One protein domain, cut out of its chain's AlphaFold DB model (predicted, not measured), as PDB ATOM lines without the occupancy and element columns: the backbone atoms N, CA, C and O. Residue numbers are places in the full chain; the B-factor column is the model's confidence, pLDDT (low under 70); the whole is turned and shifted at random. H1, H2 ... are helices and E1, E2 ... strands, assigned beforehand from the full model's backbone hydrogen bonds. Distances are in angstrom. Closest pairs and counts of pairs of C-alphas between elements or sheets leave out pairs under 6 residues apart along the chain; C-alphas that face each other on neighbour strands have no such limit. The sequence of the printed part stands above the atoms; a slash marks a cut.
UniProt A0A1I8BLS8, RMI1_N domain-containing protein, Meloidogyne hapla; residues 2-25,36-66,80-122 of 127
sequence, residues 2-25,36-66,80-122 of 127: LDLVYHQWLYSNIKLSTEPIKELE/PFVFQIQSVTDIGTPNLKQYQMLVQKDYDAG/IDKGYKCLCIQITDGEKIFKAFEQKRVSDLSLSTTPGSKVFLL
ATOM      1  N   LEU A   2     -36.322  37.499   7.991       87.69
ATOM      2  CA  LEU A   2     -35.697  38.182   6.844       87.69
ATOM      3  C   LEU A   2     -34.233  38.587   7.092       87.69
ATOM      4  O   LEU A   2     -33.388  38.301   6.252       87.69
ATOM      5  N   ASP A   3     -33.909  39.130   8.267       94.38
ATOM      6  CA  ASP A   3     -32.529  39.534   8.591       94.38
ATOM      7  C   ASP A   3     -31.538  38.362   8.589       94.38
ATOM      8  O   ASP A   3     -30.413  38.489   8.119       94.38
ATOM      9  N   LEU A   4     -31.961  37.186   9.066       94.50
ATOM     10  CA  LEU A   4     -31.111  35.992   9.087       94.50
ATOM     11  C   LEU A   4     -30.847  35.472   7.672       94.50
ATOM     12  O   LEU A   4     -29.717  35.106   7.360       94.50
ATOM     13  N   VAL A   5     -31.867  35.492   6.808       95.12
ATOM     14  CA  VAL A   5     -31.723  35.134   5.389       95.12
ATOM     15  C   VAL A   5     -30.786  36.119   4.691       95.12
ATOM     16  O   VAL A   5     -29.903  35.703   3.945       95.12
ATOM     17  N   TYR A   6     -30.921  37.414   4.983       94.81
ATOM     18  CA  TYR A   6     -30.033  38.444   4.453       94.81
ATOM     19  C   TYR A   6     -28.580  38.241   4.894       94.81
ATOM     20  O   TYR A   6     -27.683  38.255   4.053       94.81
ATOM     21  N   HIS A   7     -28.326  37.995   6.181       95.81
ATOM     22  CA  HIS A   7     -26.975  37.712   6.669       95.81
ATOM     23  C   HIS A   7     -26.397  36.444   6.043       95.81
ATOM     24  O   HIS A   7     -25.244  36.441   5.615       95.81
ATOM     25  N   GLN A   8     -27.198  35.384   5.935       95.00
ATOM     26  CA  GLN A   8     -26.769  34.158   5.275       95.00
ATOM     27  C   GLN A   8     -26.374  34.426   3.821       95.00
ATOM     28  O   GLN A   8     -25.314  33.981   3.389       95.00
ATOM     29  N   TRP A   9     -27.175  35.195   3.084       95.88
ATOM     30  CA  TRP A   9     -26.859  35.598   1.716       95.88
ATOM     31  C   TRP A   9     -25.595  36.475   1.638       95.88
ATOM     32  O   TRP A   9     -24.727  36.231   0.797       95.88
ATOM     33  N   LEU A  10     -25.430  37.433   2.555       95.44
ATOM     34  CA  LEU A  10     -24.280  38.344   2.595       95.44
ATOM     35  C   LEU A  10     -22.952  37.577   2.684       95.44
ATOM     36  O   LEU A  10     -22.011  37.891   1.949       95.44
ATOM     37  N   TYR A  11     -22.911  36.539   3.523       95.19
ATOM     38  CA  TYR A  11     -21.740  35.680   3.728       95.19
ATOM     39  C   TYR A  11     -21.667  34.471   2.781       95.19
ATOM     40  O   TYR A  11     -20.684  33.731   2.811       95.19
ATOM     41  N   SER A  12     -22.666  34.263   1.920       95.81
ATOM     42  CA  SER A  12     -22.666  33.176   0.934       95.81
ATOM     43  C   SER A  12     -21.999  33.587  -0.374       95.81
ATOM     44  O   SER A  12     -21.936  34.765  -0.724       95.81
ATOM     45  N   ASN A  13     -21.525  32.609  -1.144       95.62
ATOM     46  CA  ASN A  13     -21.107  32.858  -2.520       95.62
ATOM     47  C   ASN A  13     -22.339  33.190  -3.382       95.62
ATOM     48  O   ASN A  13     -23.319  32.439  -3.375       95.62
ATOM     49  N   ILE A  14     -22.285  34.294  -4.133       95.31
ATOM     50  CA  ILE A  14     -23.388  34.768  -4.974       95.31
ATOM     51  C   ILE A  14     -23.798  33.721  -6.017       95.31
ATOM     52  O   ILE A  14     -24.988  33.510  -6.210       95.31
ATOM     53  N   LYS A  15     -22.838  32.946  -6.546       94.81
ATOM     54  CA  LYS A  15     -23.082  31.840  -7.488       94.81
ATOM     55  C   LYS A  15     -24.050  30.776  -6.955       94.81
ATOM     56  O   LYS A  15     -24.692  30.086  -7.733       94.81
ATOM     57  N   LEU A  16     -24.099  30.592  -5.635       94.31
ATOM     58  CA  LEU A  16     -24.932  29.573  -4.987       94.31
ATOM     59  C   LEU A  16     -26.239  30.137  -4.422       94.31
ATOM     60  O   LEU A  16     -27.070  29.373  -3.944       94.31
ATOM     61  N   SER A  17     -26.380  31.460  -4.384       92.62
ATOM     62  CA  SER A  17     -27.408  32.130  -3.580       92.62
ATOM     63  C   SER A  17     -28.213  33.172  -4.349       92.62
ATOM     64  O   SER A  17     -29.165  33.718  -3.798       92.62
ATOM     65  N   THR A  18     -27.833  33.476  -5.591       91.94
ATOM     66  CA  THR A  18     -28.494  34.461  -6.453       91.94
ATOM     67  C   THR A  18     -28.472  33.964  -7.892       91.94
ATOM     68  O   THR A  18     -27.504  33.340  -8.319       91.94
ATOM     69  N   GLU A  19     -29.540  34.249  -8.630       91.00
ATOM     70  CA  GLU A  19     -29.593  34.000 -10.069       91.00
ATOM     71  C   GLU A  19     -28.677  34.984 -10.825       91.00
ATOM     72  O   GLU A  19     -28.615  36.160 -10.443       91.00
ATOM     73  N   PRO A  20     -27.993  34.544 -11.896       87.94
ATOM     74  CA  PRO A  20     -27.188  35.416 -12.749       87.94
ATOM     75  C   PRO A  20     -27.994  36.550 -13.396       87.94
ATOM     76  O   PRO A  20     -29.210  36.452 -13.605       87.94
ATOM     77  N   ILE A  21     -27.304  37.635 -13.755       88.44
ATOM     78  CA  ILE A  21     -27.935  38.828 -14.326       88.44
ATOM     79  C   ILE A  21     -28.083  38.651 -15.841       88.44
ATOM     80  O   ILE A  21     -27.158  38.908 -16.617       88.44
ATOM     81  N   LYS A  22     -29.284  38.264 -16.275       84.06
ATOM     82  CA  LYS A  22     -29.588  37.987 -17.690       84.06
ATOM     83  C   LYS A  22     -29.428  39.207 -18.592       84.06
ATOM     84  O   LYS A  22     -29.057  39.080 -19.756       84.06
ATOM     85  N   GLU A  23     -29.658  40.412 -18.077       78.56
ATOM     86  CA  GLU A  23     -29.507  41.652 -18.848       78.56
ATOM     87  C   GLU A  23     -28.052  41.906 -19.291       78.56
ATOM     88  O   GLU A  23     -27.818  42.648 -20.245       78.56
ATOM     89  N   LEU A  24     -27.078  41.258 -18.639       76.50
ATOM     90  CA  LEU A  24     -25.649  41.319 -18.969       76.50
ATOM     91  C   LEU A  24     -25.195  40.150 -19.863       76.50
ATOM     92  O   LEU A  24     -24.006  40.013 -20.183       76.50
ATOM     93  N   GLU A  25     -26.110  39.275 -20.292       71.62
ATOM     94  CA  GLU A  25     -25.764  38.133 -21.142       71.62
ATOM     95  C   GLU A  25     -25.315  38.567 -22.544       71.62
ATOM     96  O   GLU A  25     -24.307  38.057 -23.035       71.62
ATOM     97  N   PRO A  36     -30.180  48.850 -10.742       88.50
ATOM     98  CA  PRO A  36     -29.213  48.522  -9.713       88.50
ATOM     99  C   PRO A  36     -28.969  47.021  -9.635       88.50
ATOM    100  O   PRO A  36     -29.912  46.232  -9.629       88.50
ATOM    101  N   PHE A  37     -27.706  46.643  -9.503       90.19
ATOM    102  CA  PHE A  37     -27.307  45.245  -9.412       90.19
ATOM    103  C   PHE A  37     -26.368  45.018  -8.241       90.19
ATOM    104  O   PHE A  37     -25.570  45.888  -7.873       90.19
ATOM    105  N   VAL A  38     -26.457  43.822  -7.664       92.94
ATOM    106  CA  VAL A  38     -25.478  43.343  -6.695       92.94
ATOM    107  C   VAL A  38     -24.474  42.466  -7.416       92.94
ATOM    108  O   VAL A  38     -24.850  41.538  -8.125       92.94
ATOM    109  N   PHE A  39     -23.200  42.715  -7.150       94.56
ATOM    110  CA  PHE A  39     -22.115  41.825  -7.524       94.56
ATOM    111  C   PHE A  39     -21.349  41.377  -6.285       94.56
ATOM    112  O   PHE A  39     -21.418  41.989  -5.217       94.56
ATOM    113  N   GLN A  40     -20.569  40.318  -6.432       96.81
ATOM    114  CA  GLN A  40     -19.586  39.898  -5.449       96.81
ATOM    115  C   GLN A  40     -18.182  40.282  -5.909       96.81
ATOM    116  O   GLN A  40     -17.797  40.010  -7.044       96.81
ATOM    117  N   ILE A  41     -17.398  40.875  -5.014       97.19
ATOM    118  CA  ILE A  41     -15.989  41.190  -5.239       97.19
ATOM    119  C   ILE A  41     -15.176  39.896  -5.167       97.19
ATOM    120  O   ILE A  41     -15.223  39.173  -4.173       97.19
ATOM    121  N   GLN A  42     -14.416  39.617  -6.219       97.12
ATOM    122  CA  GLN A  42     -13.456  38.515  -6.289       97.12
ATOM    123  C   GLN A  42     -12.067  38.961  -5.838       97.12
ATOM    124  O   GLN A  42     -11.404  38.269  -5.072       97.12
ATOM    125  N   SER A  43     -11.621  40.126  -6.304       95.44
ATOM    126  CA  SER A  43     -10.313  40.672  -5.953       95.44
ATOM    127  C   SER A  43     -10.286  42.188  -6.110       95.44
ATOM    128  O   SER A  43     -11.067  42.765  -6.871       95.44
ATOM    129  N   VAL A  44      -9.370  42.821  -5.377       94.94
ATOM    130  CA  VAL A  44      -9.073  44.250  -5.464       94.94
ATOM    131  C   VAL A  44      -7.568  44.403  -5.633       94.94
ATOM    132  O   VAL A  44      -6.798  43.858  -4.845       94.94
ATOM    133  N   THR A  45      -7.142  45.138  -6.654       93.06
ATOM    134  CA  THR A  45      -5.730  45.427  -6.924       93.06
ATOM    135  C   THR A  45      -5.546  46.912  -7.202       93.06
ATOM    136  O   THR A  45      -6.419  47.548  -7.782       93.06
ATOM    137  N   ASP A  46      -4.425  47.495  -6.781       91.69
ATOM    138  CA  ASP A  46      -4.072  48.863  -7.166       91.69
ATOM    139  C   ASP A  46      -3.283  48.794  -8.468       91.69
ATOM    140  O   ASP A  46      -2.224  48.169  -8.525       91.69
ATOM    141  N   ILE A  47      -3.813  49.410  -9.517       90.88
ATOM    142  CA  ILE A  47      -3.147  49.521 -10.818       90.88
ATOM    143  C   ILE A  47      -2.412  50.857 -10.975       90.88
ATOM    144  O   ILE A  47      -1.689  51.040 -11.952       90.88
ATOM    145  N   GLY A  48      -2.574  51.781 -10.023       87.56
ATOM    146  CA  GLY A  48      -1.850  53.052  -9.980       87.56
ATOM    147  C   GLY A  48      -0.424  52.929  -9.432       87.56
ATOM    148  O   GLY A  48       0.417  53.782  -9.713       87.56
ATOM    149  N   THR A  49      -0.128  51.860  -8.687       86.88
ATOM    150  CA  THR A  49       1.191  51.601  -8.091       86.88
ATOM    151  C   THR A  49       1.818  50.336  -8.687       86.88
ATOM    152  O   THR A  49       1.142  49.312  -8.764       86.88
ATOM    153  N   PRO A  50       3.115  50.319  -9.044       86.81
ATOM    154  CA  PRO A  50       3.779  49.101  -9.511       86.81
ATOM    155  C   PRO A  50       3.690  47.947  -8.501       86.81
ATOM    156  O   PRO A  50       3.954  48.141  -7.313       86.81
ATOM    157  N   ASN A  51       3.404  46.730  -8.980       86.25
ATOM    158  CA  ASN A  51       3.266  45.537  -8.131       86.25
ATOM    159  C   ASN A  51       4.487  45.305  -7.233       86.25
ATOM    160  O   ASN A  51       4.330  45.046  -6.047       86.25
ATOM    161  N   LEU A  52       5.704  45.441  -7.779       85.44
ATOM    162  CA  LEU A  52       6.943  45.251  -7.016       85.44
ATOM    163  C   LEU A  52       7.002  46.173  -5.790       85.44
ATOM    164  O   LEU A  52       7.324  45.721  -4.696       85.44
ATOM    165  N   LYS A  53       6.618  47.442  -5.963       83.25
ATOM    166  CA  LYS A  53       6.577  48.428  -4.882       83.25
ATOM    167  C   LYS A  53       5.520  48.066  -3.838       83.25
ATOM    168  O   LYS A  53       5.790  48.164  -2.647       83.25
ATOM    169  N   GLN A  54       4.344  47.606  -4.265       85.44
ATOM    170  CA  GLN A  54       3.307  47.143  -3.337       85.44
ATOM    171  C   GLN A  54       3.793  45.955  -2.495       85.44
ATOM    172  O   GLN A  54       3.616  45.963  -1.280       85.44
ATOM    173  N   TYR A  55       4.471  44.978  -3.109       85.00
ATOM    174  CA  TYR A  55       5.057  43.846  -2.386       85.00
ATOM    175  C   TYR A  55       6.137  44.279  -1.393       85.00
ATOM    176  O   TYR A  55       6.105  43.849  -0.243       85.00
ATOM    177  N   GLN A  56       7.056  45.161  -1.797       83.44
ATOM    178  CA  GLN A  56       8.080  45.702  -0.898       83.44
ATOM    179  C   GLN A  56       7.453  46.399   0.313       83.44
ATOM    180  O   GLN A  56       7.855  46.129   1.438       83.44
ATOM    181  N   MET A  57       6.418  47.219   0.102       82.62
ATOM    182  CA  MET A  57       5.704  47.901   1.186       82.62
ATOM    183  C   MET A  57       4.970  46.944   2.132       82.62
ATOM    184  O   MET A  57       4.774  47.284   3.296       82.62
ATOM    185  N   LEU A  58       4.518  45.785   1.647       82.00
ATOM    186  CA  LEU A  58       3.899  44.762   2.494       82.00
ATOM    187  C   LEU A  58       4.953  44.049   3.346       82.00
ATOM    188  O   LEU A  58       4.760  43.918   4.546       82.00
ATOM    189  N   VAL A  59       6.082  43.663   2.746       81.38
ATOM    190  CA  VAL A  59       7.148  42.913   3.430       81.38
ATOM    191  C   VAL A  59       7.961  43.794   4.388       81.38
ATOM    192  O   VAL A  59       8.302  43.354   5.481       81.38
ATOM    193  N   GLN A  60       8.259  45.046   4.022       66.69
ATOM    194  CA  GLN A  60       9.020  45.967   4.881       66.69
ATOM    195  C   GLN A  60       8.260  46.346   6.156       66.69
ATOM    196  O   GLN A  60       8.877  46.456   7.210       66.69
ATOM    197  N   LYS A  61       6.923  46.460   6.100       59.44
ATOM    198  CA  LYS A  61       6.095  46.710   7.294       59.44
ATOM    199  C   LYS A  61       6.266  45.646   8.377       59.44
ATOM    200  O   LYS A  61       6.175  45.978   9.554       59.44
ATOM    201  N   ASP A  62       6.523  44.403   7.981       54.62
ATOM    202  CA  ASP A  62       6.734  43.301   8.918       54.62
ATOM    203  C   ASP A  62       8.178  43.267   9.452       54.62
ATOM    204  O   ASP A  62       8.410  42.808  10.569       54.62
ATOM    205  N   TYR A  63       9.150  43.787   8.691       52.06
ATOM    206  CA  TYR A  63      10.563  43.821   9.086       52.06
ATOM    207  C   TYR A  63      10.873  44.978  10.054       52.06
ATOM    208  O   TYR A  63      11.577  44.786  11.047       52.06
ATOM    209  N   ASP A  64      10.269  46.149   9.839       50.31
ATOM    210  CA  ASP A  64      10.476  47.340  10.678       50.31
ATOM    211  C   ASP A  64       9.842  47.219  12.079       50.31
ATOM    212  O   ASP A  64      10.219  47.946  12.997       50.31
ATOM    213  N   ALA A  65       8.923  46.268  12.293       54.81
ATOM    214  CA  ALA A  65       8.407  45.945  13.628       54.81
ATOM    215  C   ALA A  65       9.419  45.166  14.497       54.81
ATOM    216  O   ALA A  65       9.251  45.101  15.717       54.81
ATOM    217  N   GLY A  66      10.458  44.580  13.887       51.06
ATOM    218  CA  GLY A  66      11.528  43.845  14.574       51.06
ATOM    219  C   GLY A  66      12.913  44.494  14.482       51.06
ATOM    220  O   GLY A  66      13.785  44.155  15.277       51.06
ATOM    221  N   ILE A  80       8.676  60.380  -5.104       51.50
ATOM    222  CA  ILE A  80       7.389  59.726  -4.959       51.50
ATOM    223  C   ILE A  80       6.400  60.681  -5.602       51.50
ATOM    224  O   ILE A  80       5.747  61.470  -4.918       51.50
ATOM    225  N   ASP A  81       6.298  60.632  -6.927       48.12
ATOM    226  CA  ASP A  81       5.077  61.086  -7.558       48.12
ATOM    227  C   ASP A  81       3.969  60.312  -6.856       48.12
ATOM    228  O   ASP A  81       4.014  59.079  -6.753       48.12
ATOM    229  N   LYS A  82       3.034  61.055  -6.256       52.75
ATOM    230  CA  LYS A  82       1.791  60.501  -5.727       52.75
ATOM    231  C   LYS A  82       1.094  59.849  -6.913       52.75
ATOM    232  O   LYS A  82       0.281  60.485  -7.577       52.75
ATOM    233  N   GLY A  83       1.444  58.596  -7.193       55.66
ATOM    234  CA  GLY A  83       0.718  57.756  -8.121       55.66
ATOM    235  C   GLY A  83      -0.738  57.839  -7.704       55.66
ATOM    236  O   GLY A  83      -1.065  57.682  -6.523       55.66
ATOM    237  N   TYR A  84      -1.599  58.209  -8.644       66.00
ATOM    238  CA  TYR A  84      -3.024  58.250  -8.379       66.00
ATOM    239  C   TYR A  84      -3.446  56.813  -8.073       66.00
ATOM    240  O   TYR A  84      -3.476  55.979  -8.974       66.00
ATOM    241  N   LYS A  85      -3.706  56.513  -6.791       75.12
ATOM    242  CA  LYS A  85      -4.281  55.231  -6.366       75.12
ATOM    243  C   LYS A  85      -5.499  54.970  -7.247       75.12
ATOM    244  O   LYS A  85      -6.409  55.800  -7.279       75.12
ATOM    245  N   CYS A  86      -5.490  53.845  -7.946       88.62
ATOM    246  CA  CYS A  86      -6.557  53.466  -8.856       88.62
ATOM    247  C   CYS A  86      -6.839  51.989  -8.637       88.62
ATOM    248  O   CYS A  86      -6.028  51.135  -8.994       88.62
ATOM    249  N   LEU A  87      -7.968  51.684  -8.003       92.69
ATOM    250  CA  LEU A  87      -8.348  50.302  -7.760       92.69
ATOM    251  C   LEU A  87      -8.976  49.678  -9.011       92.69
ATOM    252  O   LEU A  87      -9.944  50.190  -9.574       92.69
ATOM    253  N   CYS A  88      -8.435  48.534  -9.415       93.69
ATOM    254  CA  CYS A  88      -9.068  47.586 -10.316       93.69
ATOM    255  C   CYS A  88      -9.743  46.505  -9.470       93.69
ATOM    256  O   CYS A  88      -9.123  45.883  -8.606       93.69
ATOM    257  N   ILE A  89     -11.030  46.299  -9.706       95.19
ATOM    258  CA  ILE A  89     -11.876  45.413  -8.915       95.19
ATOM    259  C   ILE A  89     -12.427  44.358  -9.857       95.19
ATOM    260  O   ILE A  89     -13.085  44.679 -10.846       95.19
ATOM    261  N   GLN A  90     -12.172  43.091  -9.558       96.19
ATOM    262  CA  GLN A  90     -12.858  42.003 -10.241       96.19
ATOM    263  C   GLN A  90     -14.155  41.713  -9.502       96.19
ATOM    264  O   GLN A  90     -14.130  41.417  -8.308       96.19
ATOM    265  N   ILE A  91     -15.278  41.798 -10.207       95.12
ATOM    266  CA  ILE A  91     -16.613  41.545  -9.660       95.12
ATOM    267  C   ILE A  91     -17.316  40.451 -10.462       95.12
ATOM    268  O   ILE A  91     -17.012  40.242 -11.633       95.12
ATOM    269  N   THR A  92     -18.250  39.740  -9.840       94.94
ATOM    270  CA  THR A  92     -19.020  38.671 -10.481       94.94
ATOM    271  C   THR A  92     -20.483  38.727 -10.080       94.94
ATOM    272  O   THR A  92     -20.806  39.102  -8.953       94.94
ATOM    273  N   ASP A  93     -21.361  38.339 -10.993       93.44
ATOM    274  CA  ASP A  93     -22.775  38.069 -10.722       93.44
ATOM    275  C   ASP A  93     -23.024  36.600 -10.324       93.44
ATOM    276  O   ASP A  93     -24.146  36.222 -10.015       93.44
ATOM    277  N   GLY A  94     -21.971  35.775 -10.290       93.69
ATOM    278  CA  GLY A  94     -22.031  34.337 -10.024       93.69
ATOM    279  C   GLY A  94     -21.712  33.479 -11.248       93.69
ATOM    280  O   GLY A  94     -21.271  32.337 -11.086       93.69
ATOM    281  N   GLU A  95     -21.843  34.038 -12.450       92.06
ATOM    282  CA  GLU A  95     -21.567  33.346 -13.710       92.06
ATOM    283  C   GLU A  95     -20.450  34.032 -14.497       92.06
ATOM    284  O   GLU A  95     -19.450  33.399 -14.849       92.06
ATOM    285  N   LYS A  96     -20.575  35.342 -14.717       90.06
ATOM    286  CA  LYS A  96     -19.612  36.159 -15.451       90.06
ATOM    287  C   LYS A  96     -18.705  36.933 -14.505       90.06
ATOM    288  O   LYS A  96     -19.049  37.241 -13.363       90.06
ATOM    289  N   ILE A  97     -17.513  37.259 -14.996       92.44
ATOM    290  CA  ILE A  97     -16.533  38.080 -14.282       92.44
ATOM    291  C   ILE A  97     -16.336  39.376 -15.059       92.44
ATOM    292  O   ILE A  97     -16.027  39.362 -16.249       92.44
ATOM    293  N   PHE A  98     -16.462  40.492 -14.355       91.44
ATOM    294  CA  PHE A  98     -16.279  41.839 -14.870       91.44
ATOM    295  C   PHE A  98     -15.083  42.500 -14.186       91.44
ATOM    296  O   PHE A  98     -14.743  42.187 -13.042       91.44
ATOM    297  N   LYS A  99     -14.449  43.443 -14.885       92.50
ATOM    298  CA  LYS A  99     -13.431  44.329 -14.315       92.50
ATOM    299  C   LYS A  99     -14.024  45.725 -14.178       92.50
ATOM    300  O   LYS A  99     -14.472  46.298 -15.166       92.50
ATOM    301  N   ALA A 100     -14.011  46.254 -12.967       90.31
ATOM    302  CA  ALA A 100     -14.413  47.614 -12.653       90.31
ATOM    303  C   ALA A 100     -13.181  48.438 -12.265       90.31
ATOM    304  O   ALA A 100     -12.257  47.928 -11.635       90.31
ATOM    305  N   PHE A 101     -13.182  49.715 -12.639       90.69
ATOM    306  CA  PHE A 101     -12.094  50.642 -12.348       90.69
ATOM    307  C   PHE A 101     -12.609  51.806 -11.510       90.69
ATOM    308  O   PHE A 101     -13.660  52.384 -11.795       90.69
ATOM    309  N   GLU A 102     -11.846  52.169 -10.489       88.75
ATOM    310  CA  GLU A 102     -12.117  53.320  -9.642       88.75
ATOM    311  C   GLU A 102     -11.805  54.626 -10.395       88.75
ATOM    312  O   GLU A 102     -10.666  55.080 -10.443       88.75
ATOM    313  N   GLN A 103     -12.823  55.255 -10.990       85.12
ATOM    314  CA  GLN A 103     -12.655  56.555 -11.664       85.12
ATOM    315  C   GLN A 103     -12.460  57.721 -10.687       85.12
ATOM    316  O   GLN A 103     -11.793  58.709 -10.989       85.12
ATOM    317  N   LYS A 104     -13.093  57.632  -9.516       85.12
ATOM    318  CA  LYS A 104     -12.980  58.585  -8.411       85.12
ATOM    319  C   LYS A 104     -12.810  57.799  -7.134       85.12
ATOM    320  O   LYS A 104     -13.397  56.731  -7.004       85.12
ATOM    321  N   ARG A 105     -12.069  58.372  -6.188       85.00
ATOM    322  CA  ARG A 105     -11.806  57.734  -4.902       85.00
ATOM    323  C   ARG A 105     -13.112  57.347  -4.199       85.00
ATOM    324  O   ARG A 105     -13.918  58.223  -3.885       85.00
ATOM    325  N   VAL A 106     -13.274  56.061  -3.912       87.31
ATOM    326  CA  VAL A 106     -14.364  55.498  -3.116       87.31
ATOM    327  C   VAL A 106     -13.809  55.200  -1.727       87.31
ATOM    328  O   VAL A 106     -12.910  54.378  -1.575       87.31
ATOM    329  N   SER A 107     -14.302  55.901  -0.703       86.12
ATOM    330  CA  SER A 107     -13.797  55.791   0.678       86.12
ATOM    331  C   SER A 107     -13.880  54.376   1.238       86.12
ATOM    332  O   SER A 107     -12.987  53.955   1.971       86.12
ATOM    333  N   ASP A 108     -14.927  53.652   0.853       88.38
ATOM    334  CA  ASP A 108     -15.281  52.354   1.428       88.38
ATOM    335  C   ASP A 108     -14.546  51.196   0.729       88.38
ATOM    336  O   ASP A 108     -14.628  50.045   1.156       88.38
ATOM    337  N   LEU A 109     -13.793  51.498  -0.339       88.81
ATOM    338  CA  LEU A 109     -12.998  50.534  -1.090       88.81
ATOM    339  C   LEU A 109     -11.501  50.714  -0.825       88.81
ATOM    340  O   LEU A 109     -10.904  51.795  -0.896       88.81
ATOM    341  N   SER A 110     -10.859  49.595  -0.521       91.38
ATOM    342  CA  SER A 110      -9.453  49.545  -0.147       91.38
ATOM    343  C   SER A 110      -8.822  48.238  -0.613       91.38
ATOM    344  O   SER A 110      -9.520  47.284  -0.937       91.38
ATOM    345  N   LEU A 111      -7.490  48.172  -0.599       90.19
ATOM    346  CA  LEU A 111      -6.774  46.914  -0.846       90.19
ATOM    347  C   LEU A 111      -7.056  45.853   0.230       90.19
ATOM    348  O   LEU A 111      -6.864  44.671  -0.013       90.19
ATOM    349  N   SER A 112      -7.537  46.269   1.405       90.06
ATOM    350  CA  SER A 112      -7.985  45.389   2.486       90.06
ATOM    351  C   SER A 112      -9.443  44.933   2.354       90.06
ATOM    352  O   SER A 112      -9.917  44.187   3.208       90.06
ATOM    353  N   THR A 113     -10.178  45.375   1.327       93.62
ATOM    354  CA  THR A 113     -11.547  44.905   1.091       93.62
ATOM    355  C   THR A 113     -11.523  43.400   0.826       93.62
ATOM    356  O   THR A 113     -10.833  42.923  -0.074       93.62
ATOM    357  N   THR A 114     -12.270  42.644   1.628       93.56
ATOM    358  CA  THR A 114     -12.208  41.184   1.615       93.56
ATOM    359  C   THR A 114     -12.858  40.604   0.355       93.56
ATOM    360  O   THR A 114     -13.979  40.998  -0.002       93.56
ATOM    361  N   PRO A 115     -12.213  39.626  -0.306       96.06
ATOM    362  CA  PRO A 115     -12.869  38.793  -1.306       96.06
ATOM    363  C   PRO A 115     -14.157  38.169  -0.750       96.06
ATOM    364  O   PRO A 115     -14.202  37.744   0.403       96.06
ATOM    365  N   GLY A 116     -15.214  38.128  -1.559       96.06
ATOM    366  CA  GLY A 116     -16.546  37.669  -1.145       96.06
ATOM    367  C   GLY A 116     -17.505  38.785  -0.721       96.06
ATOM    368  O   GLY A 116     -18.720  38.556  -0.685       96.06
ATOM    369  N   SER A 117     -16.983  39.993  -0.475       95.94
ATOM    370  CA  SER A 117     -17.786  41.185  -0.186       95.94
ATOM    371  C   SER A 117     -18.818  41.444  -1.282       95.94
ATOM    372  O   SER A 117     -18.522  41.308  -2.471       95.94
ATOM    373  N   LYS A 118     -20.032  41.835  -0.890       95.81
ATOM    374  CA  LYS A 118     -21.092  42.229  -1.824       95.81
ATOM    375  C   LYS A 118     -20.991  43.724  -2.108       95.81
ATOM    376  O   LYS A 118     -20.831  44.520  -1.187       95.81
ATOM    377  N   VAL A 119     -21.095  44.095  -3.377       93.62
ATOM    378  CA  VAL A 119     -21.132  45.485  -3.830       93.62
ATOM    379  C   VAL A 119     -22.451  45.740  -4.535       93.62
ATOM    380  O   VAL A 119     -22.867  44.972  -5.397       93.62
ATOM    381  N   PHE A 120     -23.108  46.828  -4.156       91.88
ATOM    382  CA  PHE A 120     -24.338  47.279  -4.784       91.88
ATOM    383  C   PHE A 120     -24.020  48.456  -5.702       91.88
ATOM    384  O   PHE A 120     -23.561  49.504  -5.241       91.88
ATOM    385  N   LEU A 121     -24.223  48.273  -7.004       87.88
ATOM    386  CA  LEU A 121     -23.979  49.307  -8.001       87.88
ATOM    387  C   LEU A 121     -25.288  50.025  -8.309       87.88
ATOM    388  O   LEU A 121     -26.199  49.462  -8.912       87.88
ATOM    389  N   LEU A 122     -25.363  51.283  -7.876       81.12
ATOM    390  CA  LEU A 122     -26.456  52.196  -8.177       81.12
ATOM    391  C   LEU A 122     -26.151  52.986  -9.448       81.12
ATOM    392  O   LEU A 122     -25.032  53.458  -9.650       81.12
TER     393      LEU A 122
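AT A GLANCE: This is residues 2 to 25, 36 to 66 and 80 to 122 of the 127 residues of the protein "RMI1_N domain-containing protein" of Meloidogyne hapla (UniProt A0A1I8BLS8). A strongly twisted sheet of four strands stands between helices at the two ends of an elongated model: H1 and the short H2 at one end, H3 at the other. Residues 55 to 66, mostly of H3, stick out, as do residues 2 to 7 of H1, while the long loop 102 to 117 leads from one edge strand to the other. The 98 printed residues include three named helices and four named strands, in the order H1 H2 E1 H3 E2 E3 E4; the sheet, E3 E2 E1 E4, is antiparallel and the class is mixed. The whole is loose, with a radius of gyration of the C-alphas of 16.4 A and spans of 47 by 30 by 21 A.

HOW THE PARTS SIT: Start at E1, residues 37 to 46, which bends by 72 degrees at residue 42. Beside its residues 40 to 46 find E2, residues 87 to 92, with N 90 and O 43 2.9 A apart. E3, residues 97 to 101, forms a hairpin with E2; look at N 98 and O 91, 2.8 A. Beside residues 37 to 40 of E1 find E4, residues 118 to 121, with N 39 and O 119 at 2.9 A. H2, residues 14 to 17, only grazes the sheet; its closest C-alpha pair with E1 is Ile 14 and Gln 40, 6.4 A. H1, residues 2 to 11, is close to H2 but not clearly touching, the C-alphas of Trp 9 and Ser 17 being closest at 6.4 A. H3, residues 51 to 63, is not on the sheet. Every O i to N i+4 pair is within hydrogen-bond range in H1, 7 of 9 in H3, and H2 is too short for one.

IN THESE COORDINATES: Find C-alpha 2 at (-35.697, 38.182, 6.844), where H1 begins; E4 ends at C-alpha 121, (-23.979, 49.307, -8.001). E1 measures 23.6 A, H3 18.8 A and E2 16.0 A.

THE WHOLE: Residues 26 to 35 and 67 to 79 are not printed; the C-alpha gaps are 15.8 A and 25.5 A. The link E3 to E4 is long. Confidence is under 70 at residues 60 to 66 and 80 to 84.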